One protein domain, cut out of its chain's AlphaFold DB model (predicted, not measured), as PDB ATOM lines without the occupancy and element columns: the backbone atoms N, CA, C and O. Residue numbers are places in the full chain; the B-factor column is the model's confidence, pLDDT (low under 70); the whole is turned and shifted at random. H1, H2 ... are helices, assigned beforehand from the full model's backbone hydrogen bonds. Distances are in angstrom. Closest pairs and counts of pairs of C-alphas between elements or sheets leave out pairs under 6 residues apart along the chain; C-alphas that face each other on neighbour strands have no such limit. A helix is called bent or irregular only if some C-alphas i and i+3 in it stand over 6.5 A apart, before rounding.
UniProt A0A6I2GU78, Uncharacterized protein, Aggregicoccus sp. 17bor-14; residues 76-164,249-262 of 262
ATOM      1  N   PRO A  76     199.540  24.135   0.754       90.56
ATOM      2  CA  PRO A  76     200.527  23.124   1.139       90.56
ATOM      3  C   PRO A  76     200.539  22.817   2.640       90.56
ATOM      4  O   PRO A  76     200.564  21.657   3.032       90.56
ATOM      5  N   GLU A  77     200.410  23.843   3.482       91.44
ATOM      6  CA  GLU A  77     200.468  23.714   4.941       91.44
ATOM      7  C   GLU A  77     199.278  22.917   5.493       91.44
ATOM      8  O   GLU A  77     199.406  22.154   6.451       91.44
ATOM      9  N   VAL A  78     198.105  23.075   4.871       92.88
ATOM     10  CA  VAL A  78     196.901  22.310   5.223       92.88
ATOM     11  C   VAL A  78     197.074  20.854   4.800       92.88
ATOM     12  O   VAL A  78     196.780  19.952   5.582       92.88
ATOM     13  N   LEU A  79     197.587  20.623   3.588       92.56
ATOM     14  CA  LEU A  79     197.825  19.277   3.074       92.56
ATOM     15  C   LEU A  79     198.826  18.510   3.948       92.56
ATOM     16  O   LEU A  79     198.560  17.370   4.320       92.56
ATOM     17  N   GLU A  80     199.944  19.129   4.318       91.12
ATOM     18  CA  GLU A  80     200.953  18.524   5.193       91.12
ATOM     19  C   GLU A  80     200.399  18.181   6.577       91.12
ATOM     20  O   GLU A  80     200.595  17.065   7.069       91.12
ATOM     21  N   ALA A  81     199.670  19.116   7.193       92.25
ATOM     22  CA  ALA A  81     199.068  18.908   8.504       92.25
ATOM     23  C   ALA A  81     198.046  17.759   8.493       92.25
ATOM     24  O   ALA A  81     197.998  16.967   9.438       92.25
ATOM     25  N   GLU A  82     197.244  17.641   7.431       93.94
ATOM     26  CA  GLU A  82     196.313  16.524   7.272       93.94
ATOM     27  C   GLU A  82     197.029  15.196   7.003       93.94
ATOM     28  O   GLU A  82     196.685  14.188   7.621       93.94
ATOM     29  N   LEU A  83     198.041  15.178   6.127       93.00
ATOM     30  CA  LEU A  83     198.823  13.974   5.827       93.00
ATOM     31  C   LEU A  83     199.496  13.410   7.079       93.00
ATOM     32  O   LEU A  83     199.512  12.193   7.266       93.00
ATOM     33  N   LEU A  84     200.006  14.278   7.956       93.06
ATOM     34  CA  LEU A  84     200.585  13.871   9.234       93.06
ATOM     35  C   LEU A  84     199.558  13.137  10.111       93.06
ATOM     36  O   LEU A  84     199.840  12.047  10.605       93.06
ATOM     37  N   GLN A  85     198.357  13.704  10.272       95.12
ATOM     38  CA  GLN A  85     197.291  13.100  11.081       95.12
ATOM     39  C   GLN A  85     196.796  11.778  10.485       95.12
ATOM     40  O   GLN A  85     196.647  10.790  11.202       95.12
ATOM     41  N   LEU A  86     196.572  11.746   9.168       95.12
ATOM     42  CA  LEU A  86     196.093  10.562   8.455       95.12
ATOM     43  C   LEU A  86     197.073   9.393   8.562       95.12
ATOM     44  O   LEU A  86     196.659   8.261   8.807       95.12
ATOM     45  N   ARG A  87     198.372   9.663   8.417       92.88
ATOM     46  CA  ARG A  87     199.417   8.638   8.523       92.88
ATOM     47  C   ARG A  87     199.596   8.146   9.943       92.88
ATOM     48  O   ARG A  87     199.655   6.939  10.136       92.88
ATOM     49  N   ALA A  88     199.607   9.049  10.923       94.06
ATOM     50  CA  ALA A  88     199.676   8.663  12.328       94.06
ATOM     51  C   ALA A  88     198.509   7.732  12.705       94.06
ATOM     52  O   ALA A  88     198.724   6.696  13.330       94.06
ATOM     53  N   ALA A  89     197.289   8.038  12.251       95.69
ATOM     54  CA  ALA A  89     196.131   7.165  12.446       95.69
ATOM     55  C   ALA A  89     196.270   5.818  11.712       95.69
ATOM     56  O   ALA A  89     195.927   4.771  12.260       95.69
ATOM     57  N   GLN A  90     196.799   5.818  10.485       94.25
ATOM     58  CA  GLN A  90     197.021   4.593   9.711       94.25
ATOM     59  C   GLN A  90     198.083   3.689  10.353       94.25
ATOM     60  O   GLN A  90     197.914   2.470  10.401       94.25
ATOM     61  N   GLU A  91     199.170   4.268  10.855       92.25
ATOM     62  CA  GLU A  91     200.207   3.562  11.608       92.25
ATOM     63  C   GLU A  91     199.660   3.025  12.929       92.25
ATOM     64  O   GLU A  91     199.872   1.850  13.232       92.25
ATOM     65  N   GLY A  92     198.880   3.833  13.655       93.00
ATOM     66  CA  GLY A  92     198.171   3.410  14.859       93.00
ATOM     67  C   GLY A  92     197.284   2.192  14.602       93.00
ATOM     68  O   GLY A  92     197.395   1.194  15.306       93.00
ATOM     69  N   LEU A  93     196.480   2.213  13.534       93.19
ATOM     70  CA  LEU A  93     195.650   1.071  13.131       93.19
ATOM     71  C   LEU A  93     196.459  -0.184  12.780       93.19
ATOM     72  O   LEU A  93     196.010  -1.292  13.068       93.19
ATOM     73  N   ARG A  94     197.624  -0.032  12.138       90.12
ATOM     74  CA  ARG A  94     198.496  -1.160  11.769       90.12
ATOM     75  C   ARG A  94     199.198  -1.774  12.975       90.12
ATOM     76  O   ARG A  94     199.403  -2.983  12.992       90.12
ATOM     77  N   ALA A  95     199.602  -0.944  13.932       90.56
ATOM     78  CA  ALA A  95     200.341  -1.368  15.116       90.56
ATOM     79  C   ALA A  95     199.429  -1.876  16.241       90.56
ATOM     80  O   ALA A  95     199.876  -2.647  17.089       90.56
ATOM     81  N   ALA A  96     198.171  -1.437  16.274       87.88
ATOM     82  CA  ALA A  96     197.253  -1.774  17.344       87.88
ATOM     83  C   ALA A  96     196.791  -3.237  17.284       87.88
ATOM     84  O   ALA A  96     196.277  -3.720  16.274       87.88
ATOM     85  N   GLU A  97     196.895  -3.918  18.422       76.94
ATOM     86  CA  GLU A  97     196.364  -5.259  18.641       76.94
ATOM     87  C   GLU A  97     195.383  -5.247  19.822       76.94
ATOM     88  O   GLU A  97     195.456  -4.402  20.720       76.94
ATOM     89  N   GLY A  98     194.446  -6.197  19.843       74.62
ATOM     90  CA  GLY A  98     193.596  -6.399  21.010       74.62
ATOM     91  C   GLY A  98     192.710  -5.195  21.331       74.62
ATOM     92  O   GLY A  98     191.939  -4.712  20.503       74.62
ATOM     93  N   VAL A  99     192.804  -4.726  22.577       76.44
ATOM     94  CA  VAL A  99     192.017  -3.592  23.083       76.44
ATOM     95  C   VAL A  99     192.409  -2.273  22.427       76.44
ATOM     96  O   VAL A  99     191.533  -1.459  22.132       76.44
ATOM     97  N   GLU A 100     193.689  -2.096  22.110       84.81
ATOM     98  CA  GLU A 100     194.181  -0.879  21.463       84.81
ATOM     99  C   GLU A 100     193.620  -0.720  20.046       84.81
ATOM    100  O   GLU A 100     193.493   0.398  19.558       84.81
ATOM    101  N   GLN A 101     193.195  -1.812  19.397       87.00
ATOM    102  CA  GLN A 101     192.616  -1.753  18.055       87.00
ATOM    103  C   GLN A 101     191.273  -1.010  18.023       87.00
ATOM    104  O   GLN A 101     190.965  -0.339  17.040       87.00
ATOM    105  N   VAL A 102     190.494  -1.071  19.109       89.88
ATOM    106  CA  VAL A 102     189.242  -0.307  19.248       89.88
ATOM    107  C   VAL A 102     189.546   1.183  19.333       89.88
ATOM    108  O   VAL A 102     188.930   1.971  18.625       89.88
ATOM    109  N   ARG A 103     190.536   1.558  20.145       91.12
ATOM    110  CA  ARG A 103     190.956   2.951  20.306       91.12
ATOM    111  C   ARG A 103     191.557   3.517  19.019       91.12
ATOM    112  O   ARG A 103     191.172   4.601  18.598       91.12
ATOM    113  N   ALA A 104     192.446   2.770  18.369       93.94
ATOM    114  CA  ALA A 104     193.036   3.167  17.093       93.94
ATOM    115  C   ALA A 104     191.967   3.347  16.002       93.94
ATOM    116  O   ALA A 104     192.068   4.253  15.177       93.94
ATOM    117  N   LEU A 105     190.910   2.528  16.020       94.88
ATOM    118  CA  LEU A 105     189.765   2.687  15.129       94.88
ATOM    119  C   LEU A 105     188.939   3.944  15.450       94.88
ATOM    120  O   LEU A 105     188.567   4.656  14.521       94.88
ATOM    121  N   GLU A 106     188.698   4.267  16.726       93.44
ATOM    122  CA  GLU A 106     188.045   5.531  17.118       93.44
ATOM    123  C   GLU A 106     188.851   6.755  16.669       93.44
ATOM    124  O   GLU A 106     188.295   7.708  16.121       93.44
ATOM    125  N   GLU A 107     190.168   6.728  16.879       95.31
ATOM    126  CA  GLU A 107     191.075   7.800  16.472       95.31
ATOM    127  C   GLU A 107     191.092   7.951  14.941       95.31
ATOM    128  O   GLU A 107     190.974   9.066  14.431       95.31
ATOM    129  N   ALA A 108     191.129   6.845  14.193       96.38
ATOM    130  CA  ALA A 108     191.034   6.868  12.736       96.38
ATOM    131  C   ALA A 108     189.698   7.436  12.231       96.38
ATOM    132  O   ALA A 108     189.693   8.244  11.303       96.38
ATOM    133  N   GLU A 109     188.567   7.071  12.843       94.94
ATOM    134  CA  GLU A 109     187.256   7.637  12.502       94.94
ATOM    135  C   GLU A 109     187.181   9.139  12.780       94.94
ATOM    136  O   GLU A 109     186.628   9.887  11.970       94.94
ATOM    137  N   ALA A 110     187.769   9.596  13.889       95.94
ATOM    138  CA  ALA A 110     187.843  11.012  14.221       95.94
ATOM    139  C   ALA A 110     188.678  11.789  13.192       95.94
ATOM    140  O   ALA A 110     188.218  12.811  12.687       95.94
ATOM    141  N   VAL A 111     189.851  11.274  12.808       96.94
ATOM    142  CA  VAL A 111     190.692  11.888  11.766       96.94
ATOM    143  C   VAL A 111     189.971  11.896  10.412       96.94
ATOM    144  O   VAL A 111     190.000  12.894   9.688       96.94
ATOM    145  N   LEU A 112     189.254  10.823  10.067       96.38
ATOM    146  CA  LEU A 112     188.404  10.790   8.876       96.38
ATOM    147  C   LEU A 112     187.221  11.772   8.977       96.38
ATOM    148  O   LEU A 112     186.717  12.221   7.954       96.38
ATOM    149  N   ALA A 113     186.753  12.166  10.154       95.25
ATOM    150  CA  ALA A 113     185.692  13.168  10.254       95.25
ATOM    151  C   ALA A 113     186.204  14.602  10.024       95.25
ATOM    152  O   ALA A 113     185.437  15.454   9.577       95.25
ATOM    153  N   THR A 114     187.482  14.873  10.311       93.62
ATOM    154  CA  THR A 114     188.039  16.238  10.344       93.62
ATOM    155  C   THR A 114     188.952  16.603   9.171       93.62
ATOM    156  O   THR A 114     189.269  17.777   9.017       93.62
ATOM    157  N   THR A 115     189.377  15.637   8.354       91.69
ATOM    158  CA  THR A 115     190.277  15.844   7.195       91.69
ATOM    159  C   THR A 115     189.530  15.825   5.856       91.69
ATOM    160  O   THR A 115     188.453  15.233   5.754       91.69
ATOM    161  N   GLY A 116     190.094  16.419   4.797       87.38
ATOM    162  CA  GLY A 116     189.465  16.426   3.467       87.38
ATOM    163  C   GLY A 116     190.366  16.740   2.265       87.38
ATOM    164  O   GLY A 116     189.970  16.440   1.140       87.38
ATOM    165  N   ALA A 117     191.557  17.298   2.471       84.69
ATOM    166  CA  ALA A 117     192.503  17.696   1.430       84.69
ATOM    167  C   ALA A 117     193.275  16.513   0.820       84.69
ATOM    168  O   ALA A 117     193.386  16.407  -0.402       84.69
ATOM    169  N   ALA A 118     193.788  15.608   1.657       88.94
ATOM    170  CA  ALA A 118     194.591  14.457   1.231       88.94
ATOM    171  C   ALA A 118     193.707  13.266   0.814       88.94
ATOM    172  O   ALA A 118     193.607  12.255   1.517       88.94
ATOM    173  N   ALA A 119     192.995  13.412  -0.304       90.31
ATOM    174  CA  ALA A 119     191.960  12.475  -0.736       90.31
ATOM    175  C   ALA A 119     192.466  11.032  -0.892       90.31
ATOM    176  O   ALA A 119     191.740  10.093  -0.547       90.31
ATOM    177  N   HIS A 120     193.694  10.834  -1.383       90.56
ATOM    178  CA  HIS A 120     194.230   9.491  -1.588       90.56
ATOM    179  C   HIS A 120     194.567   8.806  -0.259       90.56
ATOM    180  O   HIS A 120     194.076   7.710   0.018       90.56
ATOM    181  N   THR A 121     195.338   9.471   0.598       92.19
ATOM    182  CA  THR A 121     195.732   8.957   1.918       92.19
ATOM    183  C   THR A 121     194.508   8.733   2.808       92.19
ATOM    184  O   THR A 121     194.398   7.717   3.495       92.19
ATOM    185  N   ARG A 122     193.518   9.629   2.728       95.31
ATOM    186  CA  ARG A 122     192.214   9.472   3.376       95.31
ATOM    187  C   ARG A 122     191.487   8.207   2.922       95.31
ATOM    188  O   ARG A 122     190.960   7.481   3.762       95.31
ATOM    189  N   ALA A 123     191.461   7.927   1.619       94.75
ATOM    190  CA  ALA A 123     190.844   6.711   1.094       94.75
ATOM    191  C   ALA A 123     191.565   5.448   1.594       94.75
ATOM    192  O   ALA A 123     190.907   4.486   1.984       94.75
ATOM    193  N   GLN A 124     192.900   5.466   1.657       94.19
ATOM    194  CA  GLN A 124     193.675   4.358   2.223       94.19
ATOM    195  C   GLN A 124     193.365   4.130   3.711       94.19
ATOM    196  O   GLN A 124     193.192   2.984   4.128       94.19
ATOM    197  N   LEU A 125     193.262   5.199   4.509       96.38
ATOM    198  CA  LEU A 125     192.876   5.098   5.918       96.38
ATOM    199  C   LEU A 125     191.450   4.551   6.072       96.38
ATOM    200  O   LEU A 125     191.221   3.680   6.907       96.38
ATOM    201  N   ALA A 126     190.504   5.017   5.253       96.31
ATOM    202  CA  ALA A 126     189.121   4.547   5.282       96.31
ATOM    203  C   ALA A 126     189.011   3.048   4.958       96.31
ATOM    204  O   ALA A 126     188.276   2.331   5.636       96.31
ATOM    205  N   LEU A 127     189.775   2.567   3.972       95.81
ATOM    206  CA  LEU A 127     189.863   1.140   3.650       95.81
ATOM    207  C   LEU A 127     190.446   0.337   4.821       95.81
ATOM    208  O   LEU A 127     189.840  -0.643   5.245       95.81
ATOM    209  N   ALA A 128     191.561   0.787   5.403       94.69
ATOM    210  CA  ALA A 128     192.178   0.113   6.545       94.69
ATOM    211  C   ALA A 128     191.244   0.065   7.772       94.69
ATOM    212  O   ALA A 128     191.114  -0.972   8.422       94.69
ATOM    213  N   ALA A 129     190.549   1.167   8.068       95.56
ATOM    214  CA  ALA A 129     189.556   1.228   9.137       95.56
ATOM    215  C   ALA A 129     188.396   0.251   8.886       95.56
ATOM    216  O   ALA A 129     187.959  -0.444   9.805       95.56
ATOM    217  N   GLN A 130     187.928   0.147   7.638       95.50
ATOM    218  CA  GLN A 130     186.876  -0.791   7.254       95.50
ATOM    219  C   GLN A 130     187.318  -2.254   7.412       95.50
ATOM    220  O   GLN A 130     186.582  -3.050   7.994       95.50
ATOM    221  N   GLU A 131     188.530  -2.609   6.985       93.00
ATOM    222  CA  GLU A 131     189.083  -3.957   7.175       93.00
ATOM    223  C   GLU A 131     189.170  -4.341   8.660       93.00
ATOM    224  O   GLU A 131     188.882  -5.481   9.046       93.00
ATOM    225  N   VAL A 132     189.556  -3.390   9.515       91.75
ATOM    226  CA  VAL A 132     189.591  -3.582  10.970       91.75
ATOM    227  C   VAL A 132     188.182  -3.751  11.539       91.75
ATOM    228  O   VAL A 132     187.958  -4.692  12.304       91.75
ATOM    229  N   ARG A 133     187.207  -2.925  11.131       94.06
ATOM    230  CA  ARG A 133     185.795  -3.079  11.534       94.06
ATOM    231  C   ARG A 133     185.237  -4.443  11.159       94.06
ATOM    232  O   ARG A 133     184.566  -5.071  11.970       94.06
ATOM    233  N   GLU A 134     185.513  -4.922   9.953       93.00
ATOM    234  CA  GLU A 134     185.042  -6.227   9.491       93.00
ATOM    235  C   GLU A 134     185.662  -7.378  10.279       93.00
ATOM    236  O   GLU A 134     184.987  -8.353  10.607       93.00
ATOM    237  N   ARG A 135     186.945  -7.266  10.621       90.06
ATOM    238  CA  ARG A 135     187.625  -8.246  11.472       90.06
ATOM    239  C   ARG A 135     187.032  -8.272  12.876       90.06
ATOM    240  O   ARG A 135     186.699  -9.343  13.382       90.06
ATOM    241  N   LEU A 136     186.813  -7.095  13.457       90.44
ATOM    242  CA  LEU A 136     186.158  -6.935  14.750       90.44
ATOM    243  C   LEU A 136     184.731  -7.504  14.724       90.44
ATOM    244  O   LEU A 136     184.355  -8.261  15.614       90.44
ATOM    245  N   ALA A 137     183.960  -7.224  13.671       91.38
ATOM    246  CA  ALA A 137     182.623  -7.773  13.455       91.38
ATOM    247  C   ALA A 137     182.624  -9.306  13.404       91.38
ATOM    248  O   ALA A 137     181.785  -9.945  14.041       91.38
ATOM    249  N   ARG A 138     183.586  -9.913  12.693       90.06
ATOM    250  CA  ARG A 138     183.746 -11.375  12.640       90.06
ATOM    251  C   ARG A 138     184.067 -11.955  14.015       90.06
ATOM    252  O   ARG A 138     183.424 -12.921  14.417       90.06
ATOM    253  N   ALA A 139     185.016 -11.366  14.741       86.88
ATOM    254  CA  ALA A 139     185.385 -11.817  16.082       86.88
ATOM    255  C   ALA A 139     184.205 -11.718  17.063       86.88
ATOM    256  O   ALA A 139     183.880 -12.689  17.745       86.88
ATOM    257  N   LEU A 140     183.501 -10.584  17.066       88.38
ATOM    258  CA  LEU A 140     182.324 -10.371  17.906       88.38
ATOM    259  C   LEU A 140     181.160 -11.286  17.516       88.38
ATOM    260  O   LEU A 140     180.483 -11.804  18.396       88.38
ATOM    261  N   SER A 141     180.945 -11.547  16.224       88.19
ATOM    262  CA  SER A 141     179.917 -12.494  15.768       88.19
ATOM    263  C   SER A 141     180.207 -13.927  16.219       88.19
ATOM    264  O   SER A 141     179.278 -14.677  16.506       88.19
ATOM    265  N   ARG A 142     181.487 -14.319  16.318       85.00
ATOM    266  CA  ARG A 142     181.873 -15.613  16.905       85.00
ATOM    267  C   ARG A 142     181.578 -15.651  18.406       85.00
ATOM    268  O   ARG A 142     180.981 -16.617  18.868       85.00
ATOM    269  N   GLU A 143     181.938 -14.602  19.152       81.50
ATOM    270  CA  GLU A 143     181.669 -14.519  20.600       81.50
ATOM    271  C   GLU A 143     180.165 -14.506  20.911       81.50
ATOM    272  O   GLU A 143     179.704 -15.126  21.871       81.50
ATOM    273  N   HIS A 144     179.395 -13.786  20.098       79.31
ATOM    274  CA  HIS A 144     177.967 -13.578  20.283       79.31
ATOM    275  C   HIS A 144     177.110 -14.527  19.444       79.31
ATOM    276  O   HIS A 144     175.912 -14.287  19.298       79.31
ATOM    277  N   ALA A 145     177.675 -15.626  18.937       76.50
ATOM    278  CA  ALA A 145     176.910 -16.617  18.198       76.50
ATOM    279  C   ALA A 145     175.707 -17.101  19.035       76.50
ATOM    280  O   ALA A 145     175.847 -17.383  20.227       76.50
ATOM    281  N   PRO A 146     174.500 -17.189  18.448       71.94
ATOM    282  CA  PRO A 146     174.193 -17.122  17.014       71.94
ATOM    283  C   PRO A 146     173.760 -15.731  16.495       71.94
ATOM    284  O   PRO A 146     173.146 -15.658  15.433       71.94
ATOM    285  N   VAL A 147     173.998 -14.659  17.250       81.25
ATOM    286  CA  VAL A 147     173.659 -13.273  16.884       81.25
ATOM    287  C   VAL A 147     174.813 -12.667  16.094       81.25
ATOM    288  O   VAL A 147     175.972 -12.800  16.489       81.25
ATOM    289  N   MET A 148     174.499 -12.014  14.976       86.38
ATOM    290  CA  MET A 148     175.518 -11.442  14.100       86.38
ATOM    291  C   MET A 148     175.783  -9.985  14.469       86.38
ATOM    292  O   MET A 148     174.860  -9.198  14.649       86.38
ATOM    293  N   VAL A 149     177.059  -9.612  14.539       88.62
ATOM    294  CA  VAL A 149     177.495  -8.220  14.690       88.62
ATOM    295  C   VAL A 149     177.986  -7.734  13.333       88.62
ATOM    296  O   VAL A 149     178.880  -8.346  12.748       88.62
ATOM    297  N   THR A 150     177.407  -6.652  12.810       90.81
ATOM    298  CA  THR A 150     177.831  -6.078  11.522       90.81
ATOM    299  C   THR A 150     179.073  -5.194  11.679       90.81
ATOM    300  O   THR A 150     179.421  -4.775  12.785       90.81
ATOM    301  N   ALA A 151     179.743  -4.864  10.569       90.56
ATOM    302  CA  ALA A 151     180.881  -3.935  10.568       90.56
ATOM    303  C   ALA A 151     180.515  -2.541  11.116       90.56
ATOM    304  O   ALA A 151     181.333  -1.911  11.780       90.56
ATOM    305  N   GLU A 152     179.281  -2.085  10.883       90.12
ATOM    306  CA  GLU A 152     178.775  -0.796  11.374       90.12
ATOM    307  C   GLU A 152     178.564  -0.794  12.895       90.12
ATOM    308  O   GLU A 152     178.707   0.232  13.555       90.12
ATOM    309  N   GLU A 153     178.249  -1.953  13.471       89.31
ATOM    310  CA  GLU A 153     177.974  -2.097  14.902       89.31
ATOM    311  C   GLU A 153     179.198  -2.484  15.719       89.31
ATOM    312  O   GLU A 153     179.231  -2.254  16.931       89.31
ATOM    313  N   ALA A 154     180.198  -3.074  15.063       91.25
ATOM    314  CA  ALA A 154     181.364  -3.671  15.690       91.25
ATOM    315  C   ALA A 154     182.034  -2.733  16.698       91.25
ATOM    316  O   ALA A 154     182.316  -3.141  17.826       91.25
ATOM    317  N   LEU A 155     182.219  -1.461  16.330       91.00
ATOM    318  CA  LEU A 155     182.855  -0.487  17.211       91.00
ATOM    319  C   LEU A 155     182.014  -0.207  18.466       91.00
ATOM    320  O   LEU A 155     182.533  -0.249  19.580       91.00
ATOM    321  N   ALA A 156     180.708   0.024  18.310       88.56
ATOM    322  CA  ALA A 156     179.806   0.286  19.433       88.56
ATOM    323  C   ALA A 156     179.691  -0.924  20.378       88.56
ATOM    324  O   ALA A 156     179.672  -0.766  21.602       88.56
ATOM    325  N   VAL A 157     179.655  -2.136  19.820       87.88
ATOM    326  CA  VAL A 157     179.628  -3.383  20.594       87.88
ATOM    327  C   VAL A 157     180.944  -3.588  21.347       87.88
ATOM    328  O   VAL A 157     180.911  -3.876  22.545       87.88
ATOM    329  N   ALA A 158     182.093  -3.381  20.700       87.81
ATOM    330  CA  ALA A 158     183.402  -3.513  21.340       87.81
ATOM    331  C   ALA A 158     183.595  -2.502  22.480       87.81
ATOM    332  O   ALA A 158     183.982  -2.869  23.588       87.81
ATOM    333  N   ARG A 159     183.229  -1.239  22.248       86.62
ATOM    334  CA  ARG A 159     183.198  -0.172  23.256       86.62
ATOM    335  C   ARG A 159     182.405  -0.565  24.499       86.62
ATOM    336  O   ARG A 159     182.918  -0.513  25.617       86.62
ATOM    337  N   TRP A 160     181.179  -1.044  24.306       85.88
ATOM    338  CA  TRP A 160     180.347  -1.529  25.404       85.88
ATOM    339  C   TRP A 160     180.960  -2.742  26.119       85.88
ATOM    340  O   TRP A 160     180.954  -2.786  27.351       85.88
ATOM    341  N   ARG A 161     181.555  -3.695  25.387       82.06
ATOM    342  CA  ARG A 161     182.254  -4.854  25.974       82.06
ATOM    343  C   ARG A 161     183.431  -4.446  26.861       82.06
ATOM    344  O   ARG A 161     183.680  -5.136  27.851       82.06
ATOM    345  N   LEU A 162     184.097  -3.340  26.535       79.94
ATOM    346  CA  LEU A 162     185.179  -2.734  27.317       79.94
ATOM    347  C   LEU A 162     184.678  -1.832  28.460       79.94
ATOM    348  O   LEU A 162     185.480  -1.331  29.245       79.94
ATOM    349  N   GLY A 163     183.364  -1.621  28.581       79.19
ATOM    350  CA  GLY A 163     182.775  -0.704  29.562       79.19
ATOM    351  C   GLY A 163     182.932   0.777  29.196       79.19
ATOM    352  O   GLY A 163     182.724   1.644  30.046       79.19
ATOM    353  N   VAL A 164     183.289   1.075  27.946       76.81
ATOM    354  CA  VAL A 164     183.523   2.424  27.430       76.81
ATOM    355  C   VAL A 164     182.315   2.857  26.603       76.81
ATOM    356  O   VAL A 164     182.256   2.648  25.400       76.81
ATOM    357  N   VAL A 249     185.357  -7.641  32.027       42.06
ATOM    358  CA  VAL A 249     185.691  -9.041  31.752       42.06
ATOM    359  C   VAL A 249     187.075  -9.066  31.107       42.06
ATOM    360  O   VAL A 249     187.401  -8.188  30.313       42.06
ATOM    361  N   GLN A 250     187.875 -10.053  31.513       43.38
ATOM    362  CA  GLN A 250     189.261 -10.288  31.105       43.38
ATOM    363  C   GLN A 250     189.430 -10.354  29.572       43.38
ATOM    364  O   GLN A 250     188.467 -10.582  28.842       43.38
ATOM    365  N   SER A 251     190.660 -10.069  29.139       45.75
ATOM    366  CA  SER A 251     191.065  -9.354  27.923       45.75
ATOM    367  C   SER A 251     190.511  -9.847  26.581       45.75
ATOM    368  O   SER A 251     190.333 -11.037  26.334       45.75
ATOM    369  N   MET A 252     190.324  -8.893  25.656       48.94
ATOM    370  CA  MET A 252     190.056  -9.177  24.240       48.94
ATOM    371  C   MET A 252     191.216  -9.890  23.534       48.94
ATOM    372  O   MET A 252     191.031 -10.371  22.424       48.94
ATOM    373  N   GLU A 253     192.395  -9.991  24.154       45.41
ATOM    374  CA  GLU A 253     193.555 -10.706  23.600       45.41
ATOM    375  C   GLU A 253     193.188 -12.154  23.236       45.41
ATOM    376  O   GLU A 253     193.523 -12.616  22.149       45.41
ATOM    377  N   ALA A 254     192.362 -12.815  24.056       49.75
ATOM    378  CA  ALA A 254     191.876 -14.167  23.782       49.75
ATOM    379  C   ALA A 254     190.997 -14.275  22.515       49.75
ATOM    380  O   ALA A 254     190.990 -15.319  21.869       49.75
ATOM    381  N   LEU A 255     190.278 -13.211  22.132       47.00
ATOM    382  CA  LEU A 255     189.438 -13.189  20.922       47.00
ATOM    383  C   LEU A 255     190.263 -13.042  19.639       47.00
ATOM    384  O   LEU A 255     189.862 -13.544  18.588       47.00
ATOM    385  N   PHE A 256     191.403 -12.352  19.719       47.59
ATOM    386  CA  PHE A 256     192.298 -12.137  18.580       47.59
ATOM    387  C   PHE A 256     193.318 -13.273  18.409       47.59
ATOM    388  O   PHE A 256     193.703 -13.579  17.280       47.59
ATOM    389  N   ASP A 257     193.701 -13.959  19.488       47.38
ATOM    390  CA  ASP A 257     194.599 -15.121  19.431       47.38
ATOM    391  C   ASP A 257     193.974 -16.344  18.732       47.38
ATOM    392  O   ASP A 257     194.690 -17.135  18.115       47.38
ATOM    393  N   GLU A 258     192.646 -16.498  18.772       46.44
ATOM    394  CA  GLU A 258     191.940 -17.563  18.041       46.44
ATOM    395  C   GLU A 258     191.873 -17.312  16.524       46.44
ATOM    396  O   GLU A 258     191.859 -18.265  15.743       46.44
ATOM    397  N   GLU A 259     191.908 -16.050  16.079       42.66
ATOM    398  CA  GLU A 259     191.944 -15.704  14.650       42.66
ATOM    399  C   GLU A 259     193.316 -15.988  14.022       42.66
ATOM    400  O   GLU A 259     193.383 -16.381  12.866       42.66
ATOM    401  N   LYS A 260     194.411 -15.887  14.791       43.81
ATOM    402  CA  LYS A 260     195.760 -16.266  14.324       43.81
ATOM    403  C   LYS A 260     195.937 -17.788  14.150       43.81
ATOM    404  O   LYS A 260     196.948 -18.217  13.597       43.81
ATOM    405  N   ARG A 261     195.001 -18.606  14.650       41.97
ATOM    406  CA  ARG A 261     195.069 -20.083  14.646       41.97
ATOM    407  C   ARG A 261     194.100 -20.763  13.669       41.97
ATOM    408  O   ARG A 261     194.134 -21.990  13.588       41.97
ATOM    409  N   SER A 262     193.255 -19.998  12.977       38.84
ATOM    410  CA  SER A 262     192.271 -20.481  11.990       38.84
ATOM    411  C   SER A 262     192.669 -20.068  10.579       38.84
ATOM    412  O   SER A 262     192.399 -20.858   9.649       38.84
TER     413      SER A 262
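AT A GLANCE: This is residues 76 to 164 and 249 to 262 of the 262 residues of an uncharacterized protein of Aggregicoccus sp. 17bor-14 (UniProt A0A6I2GU78). H1, H2 and H3 make an up-and-down bundle, each running against the one before; H4 packs across residues 130 to 140 of H3, and short H5 lies near that end. The 103 printed residues hold five named helices, H1 to H5, and no named strand: all helix. The whole is compact, radius of gyration of the C-alphas 14.7 A, spanning 49 by 27 by 21 A.

IN THESE COORDINATES: H1, residues 76 to 95, runs 28.2 A from C-alpha 76 at (200.527, 23.124, 1.139). H2, residues 100 to 114, spans 21.3 A; H3, residues 119 to 143, 35.9 A. H4, residues 151 to 161, is irregular: C-alphas 152 and 155 are 7.1 A apart. H5, residues 253 to 257, ends at C-alpha 257, (194.599, -15.121, 19.431).

HOW THE PARTS SIT: H1, with residues 85 to 93 alone, touches H2 in a hairpin, closest C-alphas Ala 89 and Ala 108, 5.1 A. H3, the hub, touches H4 at a steep tilt of 61 degrees, closest C-alphas Ala 137 and Ala 154, 4.8 A. Every O i to N i+4 pair is within hydrogen-bond range in H1, H2, H3 and H5; 5 of 7 in H4.

THE WHOLE: Residues 165 to 248 are not printed; C-alphas 164 and 249 are 12.4 A apart. Residues 249 to 262 have pLDDT under 70.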